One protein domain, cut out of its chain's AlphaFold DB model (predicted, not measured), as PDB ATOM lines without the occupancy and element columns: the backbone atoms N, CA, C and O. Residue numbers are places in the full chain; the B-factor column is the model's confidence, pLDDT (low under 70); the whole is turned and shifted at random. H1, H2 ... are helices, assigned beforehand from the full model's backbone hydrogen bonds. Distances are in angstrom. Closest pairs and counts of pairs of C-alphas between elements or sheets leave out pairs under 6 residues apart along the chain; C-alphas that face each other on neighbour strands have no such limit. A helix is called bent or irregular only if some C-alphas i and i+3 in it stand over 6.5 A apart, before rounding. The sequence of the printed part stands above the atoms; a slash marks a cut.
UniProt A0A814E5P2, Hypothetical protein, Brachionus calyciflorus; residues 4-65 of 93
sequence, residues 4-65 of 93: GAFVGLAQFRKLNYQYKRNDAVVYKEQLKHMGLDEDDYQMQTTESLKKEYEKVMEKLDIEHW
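Overview. This is residues 4 to 65 of the 93 residues of the protein "Hypothetical protein" of Brachionus calyciflorus (UniProt A0A814E5P2). The long helix H1 makes one arm of a wide, open V and helix H2 makes the other, the two meeting near their adjoining ends at about a right angle. A tight link, residues 34 to 37, joins them at the corner, and from there both arms stick out freely, H1 with residues 4 to 26 and H2 with residues 42 to 59, the latter followed by a short tail. The printed part has 62 residues with two named helices, H1 then H2, and no named strand; its class is all helix. It is extended, with a radius of gyration of the C-alphas of 20.8 A, and its outline is flat, spanning 63 by 36 by 13 A.

Along the chain. H1, the longest helix, covers residues 4 to 33 and measures 42.3 A from first to last C-alpha. It begins at C-alpha 4 at (290.079, 232.203, 375.494) and ends at C-alpha 33 at (272.723, 258.944, 347.725). It has a kink of 34 degrees near residue 25; it is neither bent nor irregular, but only just: C-alphas 21 and 24 are 6.5 A apart. H2 covers residues 38 to 59, measures 32.0 A, and ends at C-alpha 59 at (290.907, 245.453, 318.371).

Arrangement. H1 and H2 are close but not clearly touching, with 2 pairs of C-alphas within 8 A. The closest C-alphas are those of Leu 31 and Glu 38, 7.1 A apart. Their lines stand about perpendicular, at 86 degrees, and their centres are 30.2 A apart. Of the O i to N i+4 pairs, 23 of 26 in H1 and 17 of 18 in H2 are within hydrogen-bond range.

Size, cuts and confidence. The two C-alphas farthest apart are those of Gly 4 and His 64, at 63.5 A. The printed part has no cut. Mean pLDDT of the printed part is 74.5; residues 4 to 6, 17 to 27 and 40 to 46 are under 70.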
ATOM      1  N   GLY A   4     289.880 230.887 376.126       59.88
ATOM      2  CA  GLY A   4     290.079 232.203 375.494       59.88
ATOM      3  C   GLY A   4     290.119 232.179 373.958       59.88
ATOM      4  O   GLY A   4     289.595 233.085 373.316       59.88
ATOM      5  N   ALA A   5     290.676 231.120 373.360       61.69
ATOM      6  CA  ALA A   5     290.797 231.004 371.903       61.69
ATOM      7  C   ALA A   5     289.432 230.801 371.218       61.69
ATOM      8  O   ALA A   5     289.173 231.370 370.159       61.69
ATOM      9  N   PHE A   6     288.526 230.045 371.848       67.06
ATOM     10  CA  PHE A   6     287.185 229.804 371.309       67.06
ATOM     11  C   PHE A   6     286.282 231.043 371.419       67.06
ATOM     12  O   PHE A   6     285.536 231.350 370.489       67.06
ATOM     13  N   VAL A   7     286.395 231.801 372.516       77.75
ATOM     14  CA  VAL A   7     285.657 233.063 372.699       77.75
ATOM     15  C   VAL A   7     286.124 234.122 371.696       77.75
ATOM     16  O   VAL A   7     285.286 234.774 371.071       77.75
ATOM     17  N   GLY A   8     287.437 234.243 371.469       76.25
ATOM     18  CA  GLY A   8     287.988 235.156 370.462       76.25
ATOM     19  C   GLY A   8     287.530 234.816 369.040       76.25
ATOM     20  O   GLY A   8     287.074 235.695 368.307       76.25
ATOM     21  N   LEU A   9     287.554 233.534 368.663       79.31
ATOM     22  CA  LEU A   9     287.091 233.095 367.343       79.31
ATOM     23  C   LEU A   9     285.583 233.324 367.149       79.31
ATOM     24  O   LEU A   9     285.154 233.739 366.072       79.31
ATOM     25  N   ALA A  10     284.769 233.108 368.187       81.12
ATOM     26  CA  ALA A  10     283.331 233.365 368.139       81.12
ATOM     27  C   ALA A  10     283.014 234.859 367.943       81.12
ATOM     28  O   ALA A  10     282.143 235.206 367.139       81.12
ATOM     29  N   GLN A  11     283.748 235.744 368.626       78.50
ATOM     30  CA  GLN A  11     283.628 237.195 368.456       78.50
ATOM     31  C   GLN A  11     284.080 237.642 367.059       78.50
ATOM     32  O   GLN A  11     283.361 238.391 366.398       78.50
ATOM     33  N   PHE A  12     285.202 237.115 366.561       79.94
ATOM     34  CA  PHE A  12     285.704 237.421 365.218       79.94
ATOM     35  C   PHE A  12     284.764 236.922 364.110       79.94
ATOM     36  O   PHE A  12     284.527 237.618 363.120       79.94
ATOM     37  N   ARG A  13     284.157 235.741 364.285       78.25
ATOM     38  CA  ARG A  13     283.127 235.230 363.371       78.25
ATOM     39  C   ARG A  13     281.901 236.141 363.372       78.25
ATOM     40  O   ARG A  13     281.417 236.496 362.304       78.25
ATOM     41  N   LYS A  14     281.405 236.542 364.549       78.19
ATOM     42  CA  LYS A  14     280.247 237.442 364.663       78.19
ATOM     43  C   LYS A  14     280.506 238.775 363.955       78.19
ATOM     44  O   LYS A  14     279.642 239.223 363.210       78.19
ATOM     45  N   LEU A  15     281.700 239.340 364.132       75.88
ATOM     46  CA  LEU A  15     282.115 240.583 363.490       75.88
ATOM     47  C   LEU A  15     282.076 240.465 361.955       75.88
ATOM     48  O   LEU A  15     281.376 241.228 361.297       75.88
ATOM     49  N   ASN A  16     282.722 239.443 361.384       70.81
ATOM     50  CA  ASN A  16     282.747 239.237 359.930       70.81
ATOM     51  C   ASN A  16     281.361 238.982 359.314       70.81
ATOM     52  O   ASN A  16     281.088 239.430 358.203       70.81
ATOM     53  N   TYR A  17     280.478 238.261 360.009       69.44
ATOM     54  CA  TYR A  17     279.124 237.999 359.509       69.44
ATOM     55  C   TYR A  17     278.186 239.202 359.655       69.44
ATOM     56  O   TYR A  17     277.281 239.363 358.837       69.44
ATOM     57  N   GLN A  18     278.388 240.048 360.671       62.59
ATOM     58  CA  GLN A  18     277.583 241.252 360.869       62.59
ATOM     59  C   GLN A  18     277.831 242.285 359.762       62.59
ATOM     60  O   GLN A  18     276.866 242.853 359.255       62.59
ATOM     61  N   TYR A  19     279.084 242.472 359.335       60.34
ATOM     62  CA  TYR A  19     279.405 243.382 358.228       60.34
ATOM     63  C   TYR A  19     278.851 242.885 356.887       60.34
ATOM     64  O   TYR A  19     278.109 243.615 356.239       60.34
ATOM     65  N   LYS A  20     279.032 241.599 356.552       59.47
ATOM     66  CA  LYS A  20     278.515 241.026 355.293       59.47
ATOM     67  C   LYS A  20     277.000 241.149 355.107       59.47
ATOM     68  O   LYS A  20     276.524 241.181 353.977       59.47
ATOM     69  N   ARG A  21     276.222 241.181 356.196       58.62
ATOM     70  CA  ARG A  21     274.762 241.355 356.126       58.62
ATOM     71  C   ARG A  21     274.363 242.809 355.858       58.62
ATOM     72  O   ARG A  21     273.339 243.040 355.222       58.62
ATOM     73  N   ASN A  22     275.165 243.759 356.328       60.66
ATOM     74  CA  ASN A  22     274.893 245.187 356.204       60.66
ATOM     75  C   ASN A  22     275.484 245.786 354.927       60.66
ATOM     76  O   ASN A  22     274.932 246.763 354.442       60.66
ATOM     77  N   ASP A  23     276.524 245.185 354.347       62.53
ATOM     78  CA  ASP A  23     277.158 245.678 353.118       62.53
ATOM     79  C   ASP A  23     276.152 245.836 351.971       62.53
ATOM     80  O   ASP A  23     276.190 246.834 351.265       62.53
ATOM     81  N   ALA A  24     275.183 244.924 351.832       63.06
ATOM     82  CA  ALA A  24     274.135 245.044 350.817       63.06
ATOM     83  C   ALA A  24     273.161 246.210 351.081       63.06
ATOM     84  O   ALA A  24     272.681 246.831 350.139       63.06
ATOM     85  N   VAL A  25     272.858 246.518 352.346       66.31
ATOM     86  CA  VAL A  25     271.970 247.637 352.721       66.31
ATOM     87  C   VAL A  25     272.705 248.967 352.577       66.31
ATOM     88  O   VAL A  25     272.191 249.886 351.949       66.31
ATOM     89  N   VAL A  26     273.943 249.023 353.068       67.12
ATOM     90  CA  VAL A  26     274.855 250.163 352.933       67.12
ATOM     91  C   VAL A  26     275.110 250.474 351.457       67.12
ATOM     92  O   VAL A  26     275.096 251.632 351.058       67.12
ATOM     93  N   TYR A  27     275.270 249.448 350.624       69.75
ATOM     94  CA  TYR A  27     275.419 249.593 349.181       69.75
ATOM     95  C   TYR A  27     274.171 250.193 348.512       69.75
ATOM     96  O   TYR A  27     274.284 251.124 347.718       69.75
ATOM     97  N   LYS A  28     272.970 249.728 348.879       72.50
ATOM     98  CA  LYS A  28     271.700 250.287 348.381       72.50
ATOM     99  C   LYS A  28     271.493 251.741 348.808       72.50
ATOM    100  O   LYS A  28     271.016 252.553 348.022       72.50
ATOM    101  N   GLU A  29     271.850 252.082 350.043       77.62
ATOM    102  CA  GLU A  29     271.802 253.462 350.537       77.62
ATOM    103  C   GLU A  29     272.792 254.359 349.785       77.62
ATOM    104  O   GLU A  29     272.424 255.450 349.354       77.62
ATOM    105  N   GLN A  30     274.019 253.886 349.552       76.19
ATOM    106  CA  GLN A  30     275.028 254.613 348.778       76.19
ATOM    107  C   GLN A  30     274.584 254.876 347.333       76.19
ATOM    108  O   GLN A  30     274.748 255.999 346.859       76.19
ATOM    109  N   LEU A  31     273.972 253.895 346.659       77.06
ATOM    110  CA  LEU A  31     273.417 254.078 345.310       77.06
ATOM    111  C   LEU A  31     272.345 255.176 345.280       77.06
ATOM    112  O   LEU A  31     272.417 256.089 344.459       77.06
ATOM    113  N   LYS A  32     271.422 255.163 346.251       80.31
ATOM    114  CA  LYS A  32     270.390 256.201 346.391       80.31
ATOM    115  C   LYS A  32     270.978 257.584 346.656       80.31
ATOM    116  O   LYS A  32     270.502 258.565 346.095       80.31
ATOM    117  N   HIS A  33     272.022 257.679 347.481       82.81
ATOM    118  CA  HIS A  33     272.723 258.944 347.725       82.81
ATOM    119  C   HIS A  33     273.439 259.484 346.480       82.81
ATOM    120  O   HIS A  33     273.569 260.697 346.338       82.81
ATOM    121  N   MET A  34     273.868 258.605 345.572       77.44
ATOM    122  CA  MET A  34     274.414 258.977 344.263       77.44
ATOM    123  C   MET A  34     273.325 259.270 343.216       77.44
ATOM    124  O   MET A  34     273.656 259.651 342.097       77.44
ATOM    125  N   GLY A  35     272.042 259.124 343.572       81.94
ATOM    126  CA  GLY A  35     270.910 259.339 342.671       81.94
ATOM    127  C   GLY A  35     270.734 258.242 341.620       81.94
ATOM    128  O   GLY A  35     270.149 258.510 340.577       81.94
ATOM    129  N   LEU A  36     271.268 257.042 341.869       77.06
ATOM    130  CA  LEU A  36     271.169 255.890 340.975       77.06
ATOM    131  C   LEU A  36     270.189 254.865 341.551       77.06
ATOM    132  O   LEU A  36     270.317 254.463 342.712       77.06
ATOM    133  N   ASP A  37     269.241 254.415 340.731       78.69
ATOM    134  CA  ASP A  37     268.368 253.296 341.076       78.69
ATOM    135  C   ASP A  37     269.106 251.952 340.917       78.69
ATOM    136  O   ASP A  37     270.081 251.826 340.169       78.69
ATOM    137  N   GLU A  38     268.665 250.926 341.658       70.75
ATOM    138  CA  GLU A  38     269.302 249.597 341.637       70.75
ATOM    139  C   GLU A  38     269.308 248.994 340.224       70.75
ATOM    140  O   GLU A  38     270.320 248.427 339.806       70.75
ATOM    141  N   ASP A  39     268.215 249.172 339.481       71.31
ATOM    142  CA  ASP A  39     268.059 248.671 338.115       71.31
ATOM    143  C   ASP A  39     268.992 249.399 337.133       71.31
ATOM    144  O   ASP A  39     269.634 248.756 336.298       71.31
ATOM    145  N   ASP A  40     269.166 250.713 337.298       69.69
ATOM    146  CA  ASP A  40     270.060 251.525 336.469       69.69
ATOM    147  C   ASP A  40     271.530 251.148 336.677       69.69
ATOM    148  O   ASP A  40     272.299 251.073 335.719       69.69
ATOM    149  N   TYR A  41     271.941 250.855 337.914       69.50
ATOM    150  CA  TYR A  41     273.302 250.397 338.191       69.50
ATOM    151  C   TYR A  41     273.583 249.018 337.566       69.50
ATOM    152  O   TYR A  41     274.641 248.786 336.967       69.50
ATOM    153  N   GLN A  42     272.642 248.076 337.689       67.38
ATOM    154  CA  GLN A  42     272.773 246.742 337.089       67.38
ATOM    155  C   GLN A  42     272.793 246.820 335.552       67.38
ATOM    156  O   GLN A  42     273.583 246.136 334.895       67.38
ATOM    157  N   MET A  43     271.988 247.705 334.966       65.00
ATOM    158  CA  MET A  43     272.006 247.975 333.531       65.00
ATOM    159  C   MET A  43     273.333 248.612 333.090       65.00
ATOM    160  O   MET A  43     273.970 248.114 332.167       65.00
ATOM    161  N   GLN A  44     273.842 249.627 333.796       64.19
ATOM    162  CA  GLN A  44     275.128 250.255 333.462       64.19
ATOM    163  C   GLN A  44     276.305 249.280 333.545       64.19
ATOM    164  O   GLN A  44     277.190 249.307 332.693       64.19
ATOM    165  N   THR A  45     276.334 248.398 334.546       63.66
ATOM    166  CA  THR A  45     277.409 247.399 334.675       63.66
ATOM    167  C   THR A  45     277.358 246.337 333.575       63.66
ATOM    168  O   THR A  45     278.401 245.986 333.019       63.66
ATOM    169  N   THR A  46     276.166 245.859 333.204       64.50
ATOM    170  CA  THR A  46     275.993 244.898 332.099       64.50
ATOM    171  C   THR A  46     276.304 245.519 330.736       64.50
ATOM    172  O   THR A  46     277.017 244.911 329.933       64.50
ATOM    173  N   GLU A  47     275.862 246.755 330.491       70.44
ATOM    174  CA  GLU A  47     276.214 247.516 329.290       70.44
ATOM    175  C   GLU A  47     277.707 247.847 329.238       70.44
ATOM    176  O   GLU A  47     278.313 247.753 328.171       70.44
ATOM    177  N   SER A  48     278.331 248.168 330.376       78.19
ATOM    178  CA  SER A  48     279.774 248.414 330.459       78.19
ATOM    179  C   SER A  48     280.570 247.167 330.095       78.19
ATOM    180  O   SER A  48     281.474 247.254 329.268       78.19
ATOM    181  N   LEU A  49     280.205 246.000 330.637       79.81
ATOM    182  CA  LEU A  49     280.884 244.741 330.325       79.81
ATOM    183  C   LEU A  49     280.742 244.376 328.844       79.81
ATOM    184  O   LEU A  49     281.728 244.024 328.198       79.81
ATOM    185  N   LYS A  50     279.533 244.499 328.282       82.44
ATOM    186  CA  LYS A  50     279.288 244.250 326.856       82.44
ATOM    187  C   LYS A  50     280.077 245.217 325.970       82.44
ATOM    188  O   LYS A  50     280.716 244.797 325.012       82.44
ATOM    189  N   LYS A  51     280.083 246.503 326.318       86.06
ATOM    190  CA  LYS A  51     280.803 247.548 325.586       86.06
ATOM    191  C   LYS A  51     282.315 247.362 325.658       86.06
ATOM    192  O   LYS A  51     283.013 247.609 324.680       86.06
ATOM    193  N   GLU A  52     282.849 246.967 326.810       84.62
ATOM    194  CA  GLU A  52     284.265 246.623 326.956       84.62
ATOM    195  C   GLU A  52     284.626 245.378 326.154       84.62
ATOM    196  O   GLU A  52     285.645 245.379 325.466       84.62
ATOM    197  N   TYR A  53     283.766 244.362 326.173       86.19
ATOM    198  CA  TYR A  53     283.927 243.162 325.364       86.19
ATOM    199  C   TYR A  53     283.976 243.483 323.864       86.19
ATOM    200  O   TYR A  53     284.929 243.095 323.193       86.19
ATOM    201  N   GLU A  54     283.013 244.248 323.344       86.56
ATOM    202  CA  GLU A  54     282.971 244.663 321.933       86.56
ATOM    203  C   GLU A  54     284.229 245.451 321.539       86.56
ATOM    204  O   GLU A  54     284.884 245.117 320.553       86.56
ATOM    205  N   LYS A  55     284.661 246.410 322.370       87.38
ATOM    206  CA  LYS A  55     285.905 247.170 322.145       87.38
ATOM    207  C   LYS A  55     287.153 246.293 322.072       87.38
ATOM    208  O   LYS A  55     288.104 246.654 321.381       87.38
ATOM    209  N   VAL A  56     287.218 245.223 322.864       85.19
ATOM    210  CA  VAL A  56     288.358 244.297 322.850       85.19
ATOM    211  C   VAL A  56     288.298 243.422 321.605       85.19
ATOM    212  O   VAL A  56     289.318 243.271 320.940       85.19
ATOM    213  N   MET A  57     287.116 242.914 321.256       84.44
ATOM    214  CA  MET A  57     286.918 242.068 320.079       84.44
ATOM    215  C   MET A  57     287.230 242.796 318.768       84.44
ATOM    216  O   MET A  57     287.872 242.218 317.905       84.44
ATOM    217  N   GLU A  58     286.872 244.076 318.637       84.75
ATOM    218  CA  GLU A  58     287.207 244.881 317.448       84.75
ATOM    219  C   GLU A  58     288.714 245.129 317.279       84.75
ATOM    220  O   GLU A  58     289.202 245.315 316.167       84.75
ATOM    221  N   LYS A  59     289.462 245.179 318.386       83.56
ATOM    222  CA  LYS A  59     290.907 245.453 318.371       83.56
ATOM    223  C   LYS A  59     291.751 244.197 318.209       83.56
ATOM    224  O   LYS A  59     292.919 244.306 317.839       83.56
ATOM    225  N   LEU A  60     291.210 243.040 318.572       82.19
ATOM    226  CA  LEU A  60     291.940 241.785 318.575       82.19
ATOM    227  C   LEU A  60     291.785 241.103 317.212       82.19
ATOM    228  O   LEU A  60     290.684 240.736 316.816       82.19
ATOM    229  N   ASP A  61     292.894 240.896 316.506       80.06
ATOM    230  CA  ASP A  61     292.911 240.053 315.306       80.06
ATOM    231  C   ASP A  61     292.861 238.579 315.732       80.06
ATOM    232  O   ASP A  61     293.873 237.978 316.097       80.06
ATOM    233  N   ILE A  62     291.649 238.023 315.773       80.62
ATOM    234  CA  ILE A  62     291.400 236.619 316.135       80.62
ATOM    235  C   ILE A  62     291.635 235.697 314.930       80.62
ATOM    236  O   ILE A  62     291.928 234.515 315.108       80.62
ATOM    237  N   GLU A  63     291.536 236.222 313.706       82.81
ATOM    238  CA  GLU A  63     291.653 235.428 312.481       82.81
ATOM    239  C   GLU A  63     293.104 235.011 312.199       82.81
ATOM    240  O   GLU A  63     293.336 233.895 311.735       82.81
ATOM    241  N   HIS A  64     294.084 235.854 312.546       82.88
ATOM    242  CA  HIS A  64     295.510 235.598 312.300       82.88
ATOM    243  C   HIS A  64     296.310 235.320 313.582       82.88
ATOM    244  O   HIS A  64     297.448 235.772 313.734       82.88
ATOM    245  N   TRP A  65     295.731 234.581 314.533       81.44
ATOM    246  CA  TRP A  65     296.433 234.230 315.768       81.44
ATOM    247  C   TRP A  65     297.631 233.299 315.512       81.44
ATOM    248  O   TRP A  65     297.471 232.116 315.200       81.44
TER     249      TRP A  65